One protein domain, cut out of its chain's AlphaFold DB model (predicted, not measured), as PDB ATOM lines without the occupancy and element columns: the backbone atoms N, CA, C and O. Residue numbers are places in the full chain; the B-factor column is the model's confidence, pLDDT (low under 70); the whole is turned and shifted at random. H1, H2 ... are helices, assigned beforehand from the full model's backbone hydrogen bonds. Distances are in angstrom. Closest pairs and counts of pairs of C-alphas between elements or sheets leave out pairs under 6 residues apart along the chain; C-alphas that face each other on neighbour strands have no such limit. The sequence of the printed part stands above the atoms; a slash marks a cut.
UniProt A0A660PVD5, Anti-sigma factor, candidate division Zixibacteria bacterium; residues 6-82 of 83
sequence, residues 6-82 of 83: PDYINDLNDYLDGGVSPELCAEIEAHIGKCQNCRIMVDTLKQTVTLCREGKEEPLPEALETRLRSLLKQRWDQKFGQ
ATOM      1  N   PRO A   6      32.861 -11.468 -47.966       78.94
ATOM      2  CA  PRO A   6      31.850 -10.961 -48.902       78.94
ATOM      3  C   PRO A   6      31.553 -11.911 -50.064       78.94
ATOM      4  O   PRO A   6      30.417 -11.979 -50.522       78.94
ATOM      5  N   ASP A   7      32.560 -12.663 -50.510       78.94
ATOM      6  CA  ASP A   7      32.422 -13.581 -51.637       78.94
ATOM      7  C   ASP A   7      31.509 -14.756 -51.263       78.94
ATOM      8  O   ASP A   7      30.645 -15.133 -52.043       78.94
ATOM      9  N   TYR A   8      31.636 -15.281 -50.038       77.38
ATOM     10  CA  TYR A   8      30.767 -16.352 -49.537       77.38
ATOM     11  C   TYR A   8      29.372 -15.870 -49.131       77.38
ATOM     12  O   TYR A   8      28.438 -16.661 -49.131       77.38
ATOM     13  N   ILE A   9      29.213 -14.589 -48.777       73.25
ATOM     14  CA  ILE A   9      27.896 -14.011 -48.454       73.25
ATOM     15  C   ILE A   9      26.991 -14.007 -49.684       73.25
ATOM     16  O   ILE A   9      25.808 -14.313 -49.562       73.25
ATOM     17  N   ASN A  10      27.535 -13.686 -50.858       79.19
ATOM     18  CA  ASN A  10      26.762 -13.693 -52.101       79.19
ATOM     19  C   ASN A  10      26.269 -15.104 -52.450       79.19
ATOM     20  O   ASN A  10      25.135 -15.262 -52.890       79.19
ATOM     21  N   ASP A  11      27.098 -16.110 -52.170       80.69
ATOM     22  CA  ASP A  11      26.793 -17.522 -52.408       80.69
ATOM     23  C   ASP A  11      25.908 -18.132 -51.288       80.69
ATOM     24  O   ASP A  11      25.477 -19.283 -51.382       80.69
ATOM     25  N   LEU A  12      25.622 -17.389 -50.205       79.19
ATOM     26  CA  LEU A  12      24.967 -17.929 -49.006       79.19
ATOM     27  C   LEU A  12      23.481 -18.244 -49.222       79.19
ATOM     28  O   LEU A  12      22.989 -19.214 -48.656       79.19
ATOM     29  N   ASN A  13      22.769 -17.454 -50.032       78.12
ATOM     30  CA  ASN A  13      21.359 -17.726 -50.341       78.12
ATOM     31  C   ASN A  13      21.218 -19.052 -51.096       78.12
ATOM     32  O   ASN A  13      20.502 -19.941 -50.643       78.12
ATOM     33  N   ASP A  14      21.998 -19.227 -52.165       82.38
ATOM     34  CA  ASP A  14      22.021 -20.468 -52.941       82.38
ATOM     35  C   ASP A  14      22.470 -21.658 -52.080       82.38
ATOM     36  O   ASP A  14      21.972 -22.771 -52.240       82.38
ATOM     37  N   TYR A  15      23.390 -21.440 -51.134       82.00
ATOM     38  CA  TYR A  15      23.802 -22.460 -50.170       82.00
ATOM     39  C   TYR A  15      22.647 -22.896 -49.257       82.00
ATOM     40  O   TYR A  15      22.448 -24.094 -49.051       82.00
ATOM     41  N   LEU A  16      21.863 -21.952 -48.731       77.25
ATOM     42  CA  LEU A  16      20.722 -22.248 -47.854       77.25
ATOM     43  C   LEU A  16      19.584 -22.952 -48.595       77.25
ATOM     44  O   LEU A  16      18.935 -23.825 -48.018       77.25
ATOM     45  N   ASP A  17      19.384 -22.606 -49.865       79.88
ATOM     46  CA  ASP A  17      18.392 -23.230 -50.741       79.88
ATOM     47  C   ASP A  17      18.871 -24.580 -51.315       79.88
ATOM     48  O   ASP A  17      18.114 -25.281 -51.989       79.88
ATOM     49  N   GLY A  18      20.118 -24.981 -51.032       79.25
ATOM     50  CA  GLY A  18      20.714 -26.230 -51.514       79.25
ATOM     51  C   GLY A  18      21.054 -26.227 -53.010       79.25
ATOM     52  O   GLY A  18      21.205 -27.292 -53.605       79.25
ATOM     53  N   GLY A  19      21.158 -25.046 -53.623       82.44
ATOM     54  CA  GLY A  19      21.448 -24.838 -55.046       82.44
ATOM     55  C   GLY A  19      22.937 -24.781 -55.407       82.44
ATOM     56  O   GLY A  19      23.267 -24.683 -56.588       82.44
ATOM     57  N   VAL A  20      23.843 -24.847 -54.428       86.44
ATOM     58  CA  VAL A  20      25.301 -24.830 -54.657       86.44
ATOM     59  C   VAL A  20      25.873 -26.223 -54.906       86.44
ATOM     60  O   VAL A  20      25.327 -27.236 -54.465       86.44
ATOM     61  N   SER A  21      27.022 -26.282 -55.586       89.62
ATOM     62  CA  SER A  21      27.737 -27.544 -55.775       89.62
ATOM     63  C   SER A  21      28.301 -28.083 -54.444       89.62
ATOM     64  O   SER A  21      28.576 -27.299 -53.527       89.62
ATOM     65  N   PRO A  22      28.522 -29.406 -54.316       88.38
ATOM     66  CA  PRO A  22      29.109 -30.004 -53.112       88.38
ATOM     67  C   PRO A  22      30.478 -29.420 -52.738       88.38
ATOM     68  O   PRO A  22      30.804 -29.291 -51.560       88.38
ATOM     69  N   GLU A  23      31.277 -29.041 -53.735       89.69
ATOM     70  CA  GLU A  23      32.603 -28.456 -53.540       89.69
ATOM     71  C   GLU A  23      32.498 -27.063 -52.911       89.69
ATOM     72  O   GLU A  23      33.175 -26.776 -51.923       89.69
ATOM     73  N   LEU A  24      31.595 -26.222 -53.427       85.38
ATOM     74  CA  LEU A  24      31.350 -24.885 -52.888       85.38
ATOM     75  C   LEU A  24      30.735 -24.949 -51.482       85.38
ATOM     76  O   LEU A  24      31.095 -24.157 -50.613       85.38
ATOM     77  N   CYS A  25      29.864 -25.930 -51.235       88.44
ATOM     78  CA  CYS A  25      29.316 -26.216 -49.911       88.44
ATOM     79  C   CYS A  25      30.438 -26.475 -48.885       88.44
ATOM     80  O   CYS A  25      30.501 -25.811 -47.848       88.44
ATOM     81  N   ALA A  26      31.392 -27.351 -49.216       89.88
ATOM     82  CA  ALA A  26      32.528 -27.656 -48.346       89.88
ATOM     83  C   ALA A  26      33.445 -26.439 -48.103       89.88
ATOM     84  O   ALA A  26      33.956 -26.253 -46.996       89.88
ATOM     85  N   GLU A  27      33.653 -25.589 -49.115       90.50
ATOM     86  CA  GLU A  27      34.424 -24.347 -48.971       90.50
ATOM     87  C   GLU A  27      33.750 -23.352 -48.014       90.50
ATOM     88  O   GLU A  27      34.415 -22.786 -47.136       90.50
ATOM     89  N   ILE A  28      32.432 -23.180 -48.141       87.38
ATOM     90  CA  ILE A  28      31.619 -22.325 -47.268       87.38
ATOM     91  C   ILE A  28      31.678 -22.833 -45.821       87.38
ATOM     92  O   ILE A  28      31.981 -22.060 -44.906       87.38
ATOM     93  N   GLU A  29      31.469 -24.132 -45.598       89.75
ATOM     94  CA  GLU A  29      31.546 -24.746 -44.266       89.75
ATOM     95  C   GLU A  29      32.935 -24.575 -43.633       89.75
ATOM     96  O   GLU A  29      33.057 -24.195 -42.460       89.75
ATOM     97  N   ALA A  30      34.000 -24.781 -44.415       91.38
ATOM     98  CA  ALA A  30      35.372 -24.587 -43.957       91.38
ATOM     99  C   ALA A  30      35.656 -23.126 -43.569       91.38
ATOM    100  O   ALA A  30      36.391 -22.880 -42.605       91.38
ATOM    101  N   HIS A  31      35.080 -22.158 -44.289       90.00
ATOM    102  CA  HIS A  31      35.194 -20.739 -43.962       90.00
ATOM    103  C   HIS A  31      34.435 -20.393 -42.674       90.00
ATOM    104  O   HIS A  31      35.018 -19.797 -41.765       90.00
ATOM    105  N   ILE A  32      33.174 -20.820 -42.551       90.06
ATOM    106  CA  ILE A  32      32.349 -20.609 -41.347       90.06
ATOM    107  C   ILE A  32      33.036 -21.200 -40.108       90.06
ATOM    108  O   ILE A  32      33.030 -20.586 -39.040       90.06
ATOM    109  N   GLY A  33      33.691 -22.358 -40.242       89.94
ATOM    110  CA  GLY A  33      34.433 -22.994 -39.153       89.94
ATOM    111  C   GLY A  33      35.630 -22.184 -38.633       89.94
ATOM    112  O   GLY A  33      36.015 -22.354 -37.475       89.94
ATOM    113  N   LYS A  34      36.207 -21.298 -39.457       91.88
ATOM    114  CA  LYS A  34      37.429 -20.528 -39.147       91.88
ATOM    115  C   LYS A  34      37.185 -19.028 -38.948       91.88
ATOM    116  O   LYS A  34      38.034 -18.352 -38.374       91.88
ATOM    117  N   CYS A  35      36.053 -18.499 -39.410       92.50
ATOM    118  CA  CYS A  35      35.738 -17.074 -39.392       92.50
ATOM    119  C   CYS A  35      34.635 -16.756 -38.374       92.50
ATOM    120  O   CYS A  35      33.467 -17.093 -38.570       92.50
ATOM    121  N   GLN A  36      34.995 -16.044 -37.299       90.69
ATOM    122  CA  GLN A  36      34.053 -15.654 -36.242       90.69
ATOM    123  C   GLN A  36      32.885 -14.809 -36.777       90.69
ATOM    124  O   GLN A  36      31.742 -15.042 -36.393       90.69
ATOM    125  N   ASN A  37      33.150 -13.870 -37.689       88.56
ATOM    126  CA  ASN A  37      32.119 -12.989 -38.248       88.56
ATOM    127  C   ASN A  37      31.066 -13.770 -39.045       88.56
ATOM    128  O   ASN A  37      29.868 -13.557 -38.865       88.56
ATOM    129  N   CYS A  38      31.505 -14.703 -39.893       88.88
ATOM    130  CA  CYS A  38      30.593 -15.536 -40.678       88.88
ATOM    131  C   CYS A  38      29.819 -16.516 -39.797       88.88
ATOM    132  O   CYS A  38      28.637 -16.737 -40.043       88.88
ATOM    133  N   ARG A  39      30.436 -17.042 -38.732       89.94
ATOM    134  CA  ARG A  39      29.726 -17.858 -37.740       89.94
ATOM    135  C   ARG A  39      28.596 -17.074 -37.069       89.94
ATOM    136  O   ARG A  39      27.464 -17.540 -37.090       89.94
ATOM    137  N   ILE A  40      28.881 -15.871 -36.560       90.94
ATOM    138  CA  ILE A  40      27.866 -15.009 -35.929       90.94
ATOM    139  C   ILE A  40      26.716 -14.722 -36.901       90.94
ATOM    140  O   ILE A  40      25.558 -14.885 -36.538       90.94
ATOM    141  N   MET A  41      27.026 -14.349 -38.143       89.19
ATOM    142  CA  MET A  41      26.016 -14.061 -39.163       89.19
ATOM    143  C   MET A  41      25.104 -15.263 -39.448       89.19
ATOM    144  O   MET A  41      23.884 -15.112 -39.443       89.19
ATOM    145  N   VAL A  42      25.674 -16.454 -39.668       87.44
ATOM    146  CA  VAL A  42      24.898 -17.680 -39.924       87.44
ATOM    147  C   VAL A  42      24.046 -18.052 -38.712       87.44
ATOM    148  O   VAL A  42      22.898 -18.467 -38.873       87.44
ATOM    149  N   ASP A  43      24.569 -17.881 -37.499       89.69
ATOM    150  CA  ASP A  43      23.816 -18.144 -36.274       89.69
ATOM    151  C   ASP A  43      22.648 -17.158 -36.103       89.69
ATOM    152  O   ASP A  43      21.532 -17.581 -35.802       89.69
ATOM    153  N   THR A  44      22.854 -15.865 -36.379       90.75
ATOM    154  CA  THR A  44      21.773 -14.863 -36.398       90.75
ATOM    155  C   THR A  44      20.722 -15.192 -37.457       90.75
ATOM    156  O   THR A  44      19.527 -15.143 -37.173       90.75
ATOM    157  N   LEU A  45      21.138 -15.598 -38.657       88.00
ATOM    158  CA  LEU A  45      20.211 -15.973 -39.723       88.00
ATOM    159  C   LEU A  45      19.349 -17.183 -39.338       88.00
ATOM    160  O   LEU A  45      18.139 -17.173 -39.563       88.00
ATOM    161  N   LYS A  46      19.937 -18.199 -38.691       85.81
ATOM    162  CA  LYS A  46      19.180 -19.337 -38.140       85.81
ATOM    163  C   LYS A  46      18.136 -18.882 -37.126       85.81
ATOM    164  O   LYS A  46      17.015 -19.374 -37.169       85.81
ATOM    165  N   GLN A  47      18.476 -17.936 -36.248       87.62
ATOM    166  CA  GLN A  47      17.514 -17.368 -35.298       87.62
ATOM    167  C   GLN A  47      16.364 -16.659 -36.017       87.62
ATOM    168  O   GLN A  47      15.211 -16.853 -35.644       87.62
ATOM    169  N   THR A  48      16.646 -15.896 -37.077       87.38
ATOM    170  CA  THR A  48      15.600 -15.280 -37.908       87.38
ATOM    171  C   THR A  48      14.684 -16.333 -38.535       87.38
ATOM    172  O   THR A  48      13.468 -16.201 -38.446       87.38
ATOM    173  N   VAL A  49      15.239 -17.410 -39.104       83.56
ATOM    174  CA  VAL A  49      14.449 -18.523 -39.665       83.56
ATOM    175  C   VAL A  49      13.572 -19.176 -38.597       83.56
ATOM    176  O   VAL A  49      12.400 -19.443 -38.856       83.56
ATOM    177  N   THR A  50      14.115 -19.415 -37.402       83.94
ATOM    178  CA  THR A  50      13.353 -19.947 -36.267       83.94
ATOM    179  C   THR A  50      12.186 -19.032 -35.920       83.94
ATOM    180  O   THR A  50      11.056 -19.498 -35.914       83.94
ATOM    181  N   LEU A  51      12.420 -17.727 -35.750       84.44
ATOM    182  CA  LEU A  51      11.361 -16.757 -35.448       84.44
ATOM    183  C   LEU A  51      10.291 -16.687 -36.548       84.44
ATOM    184  O   LEU A  51       9.106 -16.587 -36.244       84.44
ATOM    185  N   CYS A  52      10.682 -16.769 -37.825       82.12
ATOM    186  CA  CYS A  52       9.731 -16.829 -38.937       82.12
ATOM    187  C   CYS A  52       8.879 -18.108 -38.909       82.12
ATOM    188  O   CYS A  52       7.702 -18.054 -39.255       82.12
ATOM    189  N   ARG A  53       9.456 -19.247 -38.504       78.38
ATOM    190  CA  ARG A  53       8.743 -20.529 -38.365       78.38
ATOM    191  C   ARG A  53       7.882 -20.605 -37.106       78.38
ATOM    192  O   ARG A  53       6.855 -21.262 -37.131       78.38
ATOM    193  N   GLU A  54       8.304 -19.944 -36.033       78.38
ATOM    194  CA  GLU A  54       7.560 -19.795 -34.775       78.38
ATOM    195  C   GLU A  54       6.442 -18.744 -34.869       78.38
ATOM    196  O   GLU A  54       5.676 -18.563 -33.918       78.38
ATOM    197  N   GLY A  55       6.321 -18.054 -36.010       71.06
ATOM    198  CA  GLY A  55       5.135 -17.275 -36.339       71.06
ATOM    199  C   GLY A  55       3.883 -18.129 -36.141       71.06
ATOM    200  O   GLY A  55       3.886 -19.316 -36.466       71.06
ATOM    201  N   LYS A  56       2.837 -17.537 -35.552       66.44
ATOM    202  CA  LYS A  56       1.583 -18.235 -35.235       66.44
ATOM    203  C   LYS A  56       1.150 -19.095 -36.417       66.44
ATOM    204  O   LYS A  56       1.070 -18.596 -37.538       66.44
ATOM    205  N   GLU A  57       0.862 -20.365 -36.147       71.06
ATOM    206  CA  GLU A  57       0.204 -21.228 -37.117       71.06
ATOM    207  C   GLU A  57      -1.137 -20.585 -37.475       71.06
ATOM    208  O   GLU A  57      -2.092 -20.615 -36.696       71.06
ATOM    209  N   GLU A  58      -1.192 -19.938 -38.635       75.75
ATOM    210  CA  GLU A  58      -2.445 -19.430 -39.166       75.75
ATOM    211  C   GLU A  58      -3.230 -20.627 -39.708       75.75
ATOM    212  O   GLU A  58      -2.708 -21.379 -40.544       75.75
ATOM    213  N   PRO A  59      -4.468 -20.852 -39.235       80.81
ATOM    214  CA  PRO A  59      -5.265 -21.957 -39.725       80.81
ATOM    215  C   PRO A  59      -5.481 -21.796 -41.230       80.81
ATOM    216  O   PRO A  59      -5.732 -20.699 -41.738       80.81
ATOM    217  N   LEU A  60      -5.409 -22.912 -41.958       86.12
ATOM    218  CA  LEU A  60      -5.812 -22.932 -43.360       86.12
ATOM    219  C   LEU A  60      -7.258 -22.422 -43.467       86.12
ATOM    220  O   LEU A  60      -8.102 -22.827 -42.665       86.12
ATOM    221  N   PRO A  61      -7.588 -21.587 -44.469       93.75
ATOM    222  CA  PRO A  61      -8.976 -21.244 -44.733       93.75
ATOM    223  C   PRO A  61      -9.806 -22.521 -44.894       93.75
ATOM    224  O   PRO A  61      -9.426 -23.408 -45.660       93.75
ATOM    225  N   GLU A  62     -10.952 -22.608 -44.219       92.88
ATOM    226  CA  GLU A  62     -11.783 -23.823 -44.156       92.88
ATOM    227  C   GLU A  62     -12.106 -24.397 -45.549       92.88
ATOM    228  O   GLU A  62     -12.049 -25.608 -45.789       92.88
ATOM    229  N   ALA A  63     -12.370 -23.511 -46.516       94.38
ATOM    230  CA  ALA A  63     -12.618 -23.884 -47.904       94.38
ATOM    231  C   ALA A  63     -11.402 -24.555 -48.572       94.38
ATOM    232  O   ALA A  63     -11.565 -25.477 -49.375       94.38
ATOM    233  N   LEU A  64     -10.184 -24.103 -48.260       94.88
ATOM    234  CA  LEU A  64      -8.950 -24.695 -48.772       94.88
ATOM    235  C   LEU A  64      -8.669 -26.037 -48.093       94.88
ATOM    236  O   LEU A  64      -8.378 -27.009 -48.790       94.88
ATOM    237  N   GLU A  65      -8.815 -26.109 -46.770       94.69
ATOM    238  CA  GLU A  65      -8.622 -27.349 -46.013       94.69
ATOM    239  C   GLU A  65      -9.561 -28.457 -46.511       94.69
ATOM    240  O   GLU A  65      -9.119 -29.564 -46.830       94.69
ATOM    241  N   THR A  66     -10.849 -28.141 -46.664       96.06
ATOM    242  CA  THR A  66     -11.868 -29.085 -47.144       96.06
ATOM    243  C   THR A  66     -11.534 -29.614 -48.539       96.06
ATOM    244  O   THR A  66     -11.587 -30.822 -48.784       96.06
ATOM    245  N   ARG A  67     -11.145 -28.719 -49.459       97.12
ATOM    246  CA  ARG A  67     -10.754 -29.086 -50.830       97.12
ATOM    247  C   ARG A  67      -9.481 -29.926 -50.858       97.12
ATOM    248  O   ARG A  67      -9.392 -30.865 -51.642       97.12
ATOM    249  N   LEU A  68      -8.499 -29.611 -50.016       96.25
ATOM    250  CA  LEU A  68      -7.255 -30.370 -49.943       96.25
ATOM    251  C   LEU A  68      -7.514 -31.789 -49.428       96.25
ATOM    252  O   LEU A  68      -7.082 -32.758 -50.052       96.25
ATOM    253  N   ARG A  69      -8.277 -31.924 -48.336       96.12
ATOM    254  CA  ARG A  69      -8.658 -33.224 -47.766       96.12
ATOM    255  C   ARG A  69      -9.422 -34.086 -48.771       96.12
ATOM    256  O   ARG A  69      -9.128 -35.277 -48.883       96.12
ATOM    257  N   SER A  70     -10.366 -33.509 -49.520       96.44
ATOM    258  CA  SER A  70     -11.139 -34.259 -50.516       96.44
ATOM    259  C   SER A  70     -10.273 -34.739 -51.683       96.44
ATOM    260  O   SER A  70     -10.355 -35.909 -52.056       96.44
ATOM    261  N   LEU A  71      -9.386 -33.884 -52.203       97.12
ATOM    262  CA  LEU A  71      -8.456 -34.242 -53.277       97.12
ATOM    263  C   LEU A  71      -7.472 -35.331 -52.845       97.12
ATOM    264  O   LEU A  71      -7.254 -36.288 -53.588       97.12
ATOM    265  N   LEU A  72      -6.893 -35.207 -51.647       96.50
ATOM    266  CA  LEU A  72      -5.974 -36.208 -51.107       96.50
ATOM    267  C   LEU A  72      -6.671 -37.559 -50.937       96.50
ATOM    268  O   LEU A  72      -6.128 -38.572 -51.374       96.50
ATOM    269  N   LYS A  73      -7.890 -37.571 -50.384       95.44
ATOM    270  CA  LYS A  73      -8.696 -38.790 -50.250       95.44
ATOM    271  C   LYS A  73      -9.011 -39.416 -51.608       95.44
ATOM    272  O   LYS A  73      -8.757 -40.597 -51.805       95.44
ATOM    273  N   GLN A  74      -9.470 -38.619 -52.572       96.06
ATOM    274  CA  GLN A  74      -9.765 -39.102 -53.922       96.06
ATOM    275  C   GLN A  74      -8.532 -39.735 -54.583       96.06
ATOM    276  O   GLN A  74      -8.623 -40.811 -55.172       96.06
ATOM    277  N   ARG A  75      -7.369 -39.079 -54.491       95.69
ATOM    278  CA  ARG A  75      -6.115 -39.601 -55.053       95.69
ATOM    279  C   ARG A  75      -5.642 -40.859 -54.336       95.69
ATOM    280  O   ARG A  75      -5.109 -41.755 -54.987       95.69
ATOM    281  N   TRP A  76      -5.839 -40.931 -53.023       94.75
ATOM    282  CA  TRP A  76      -5.541 -42.119 -52.234       94.75
ATOM    283  C   TRP A  76      -6.398 -43.308 -52.678       94.75
ATOM    284  O   TRP A  76      -5.849 -44.357 -53.011       94.75
ATOM    285  N   ASP A  77      -7.714 -43.123 -52.782       94.56
ATOM    286  CA  ASP A  77      -8.653 -44.169 -53.202       94.56
ATOM    287  C   ASP A  77      -8.382 -44.631 -54.644       94.56
ATOM    288  O   ASP A  77      -8.434 -45.820 -54.940       94.56
ATOM    289  N   GLN A  78      -7.999 -43.725 -55.547       92.06
ATOM    290  CA  GLN A  78      -7.591 -44.095 -56.910       92.06
ATOM    291  C   GLN A  78      -6.308 -44.931 -56.949       92.06
ATOM    292  O   GLN A  78      -6.187 -45.831 -57.777       92.06
ATOM    293  N   LYS A  79      -5.336 -44.616 -56.085       89.06
ATOM    294  CA  LYS A  79      -4.019 -45.266 -56.084       89.06
ATOM    295  C   LYS A  79      -4.001 -46.580 -55.300       89.06
ATOM    296  O   LYS A  79      -3.250 -47.479 -55.661       89.06
ATOM    297  N   PHE A  80      -4.793 -46.677 -54.235       89.44
ATOM    298  CA  PHE A  80      -4.752 -47.785 -53.276       89.44
ATOM    299  C   PHE A  80      -6.103 -48.482 -53.060       89.44
ATOM    300  O   PHE A  80      -6.135 -49.541 -52.442       89.44
ATOM    301  N   GLY A  81      -7.210 -47.914 -53.544       66.06
ATOM    302  CA  GLY A  81      -8.561 -48.475 -53.418       66.06
ATOM    303  C   GLY A  81      -8.963 -49.437 -54.540       66.06
ATOM    304  O   GLY A  81     -10.036 -50.026 -54.459       66.06
ATOM    305  N   GLN A  82      -8.125 -49.638 -55.566       60.66
ATOM    306  CA  GLN A  82      -8.272 -50.778 -56.475       60.66
ATOM    307  C   GLN A  82      -7.680 -52.029 -55.817       60.66
ATOM    308  O   GLN A  82      -6.501 -52.343 -55.991       60.66
TER     309      GLN A  82
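This is residues 6 to 82 of the 83 residues of the protein "Anti-sigma factor" of candidate division Zixibacteria bacterium (UniProt A0A660PVD5). An open arch: the longest helix, H5, is a free leg at one end, H4 is the span, and H3 with short H1 and H2 makes a small loose head at the other. The 77 printed residues are all helix in class, with H1 to H5 in order and no named strand. The whole is extended, radius of gyration of the C-alphas 20.5 A, and flat, spanning 56 by 32 by 17 A.

H5, residues 62 to 80, is 26.6 A long and ends at C-alpha 80 (-4.752, -47.785, -53.276). H4, residues 36 to 53, is 25.9 A long; H3, residues 22 to 34, 18.8 A. H2 is residues 12 to 16; H1, residues 6 to 10, begins at C-alpha 6 (31.850, -10.961, -48.902).

H5 is apart from H1 to H4. H3, with residues 31 to 33, and H4, with 38 to 39, touch only at the corner, C-alphas of Ile 32 and Arg 39 closest at 5.2 A, at a steep tilt of 69 degrees, only just short of about perpendicular, opposite ways. H3 is close to but not clearly touching H1, closest C-alphas Tyr 8 and Ile 28, 6.4 A. Every O i to N i+4 pair is within hydrogen-bond range except in H3, 8 of 9.

The printed part has no cut and no long link; residues 43 to 82 stand free. Residues 56, 81 and 82 are under pLDDT 70.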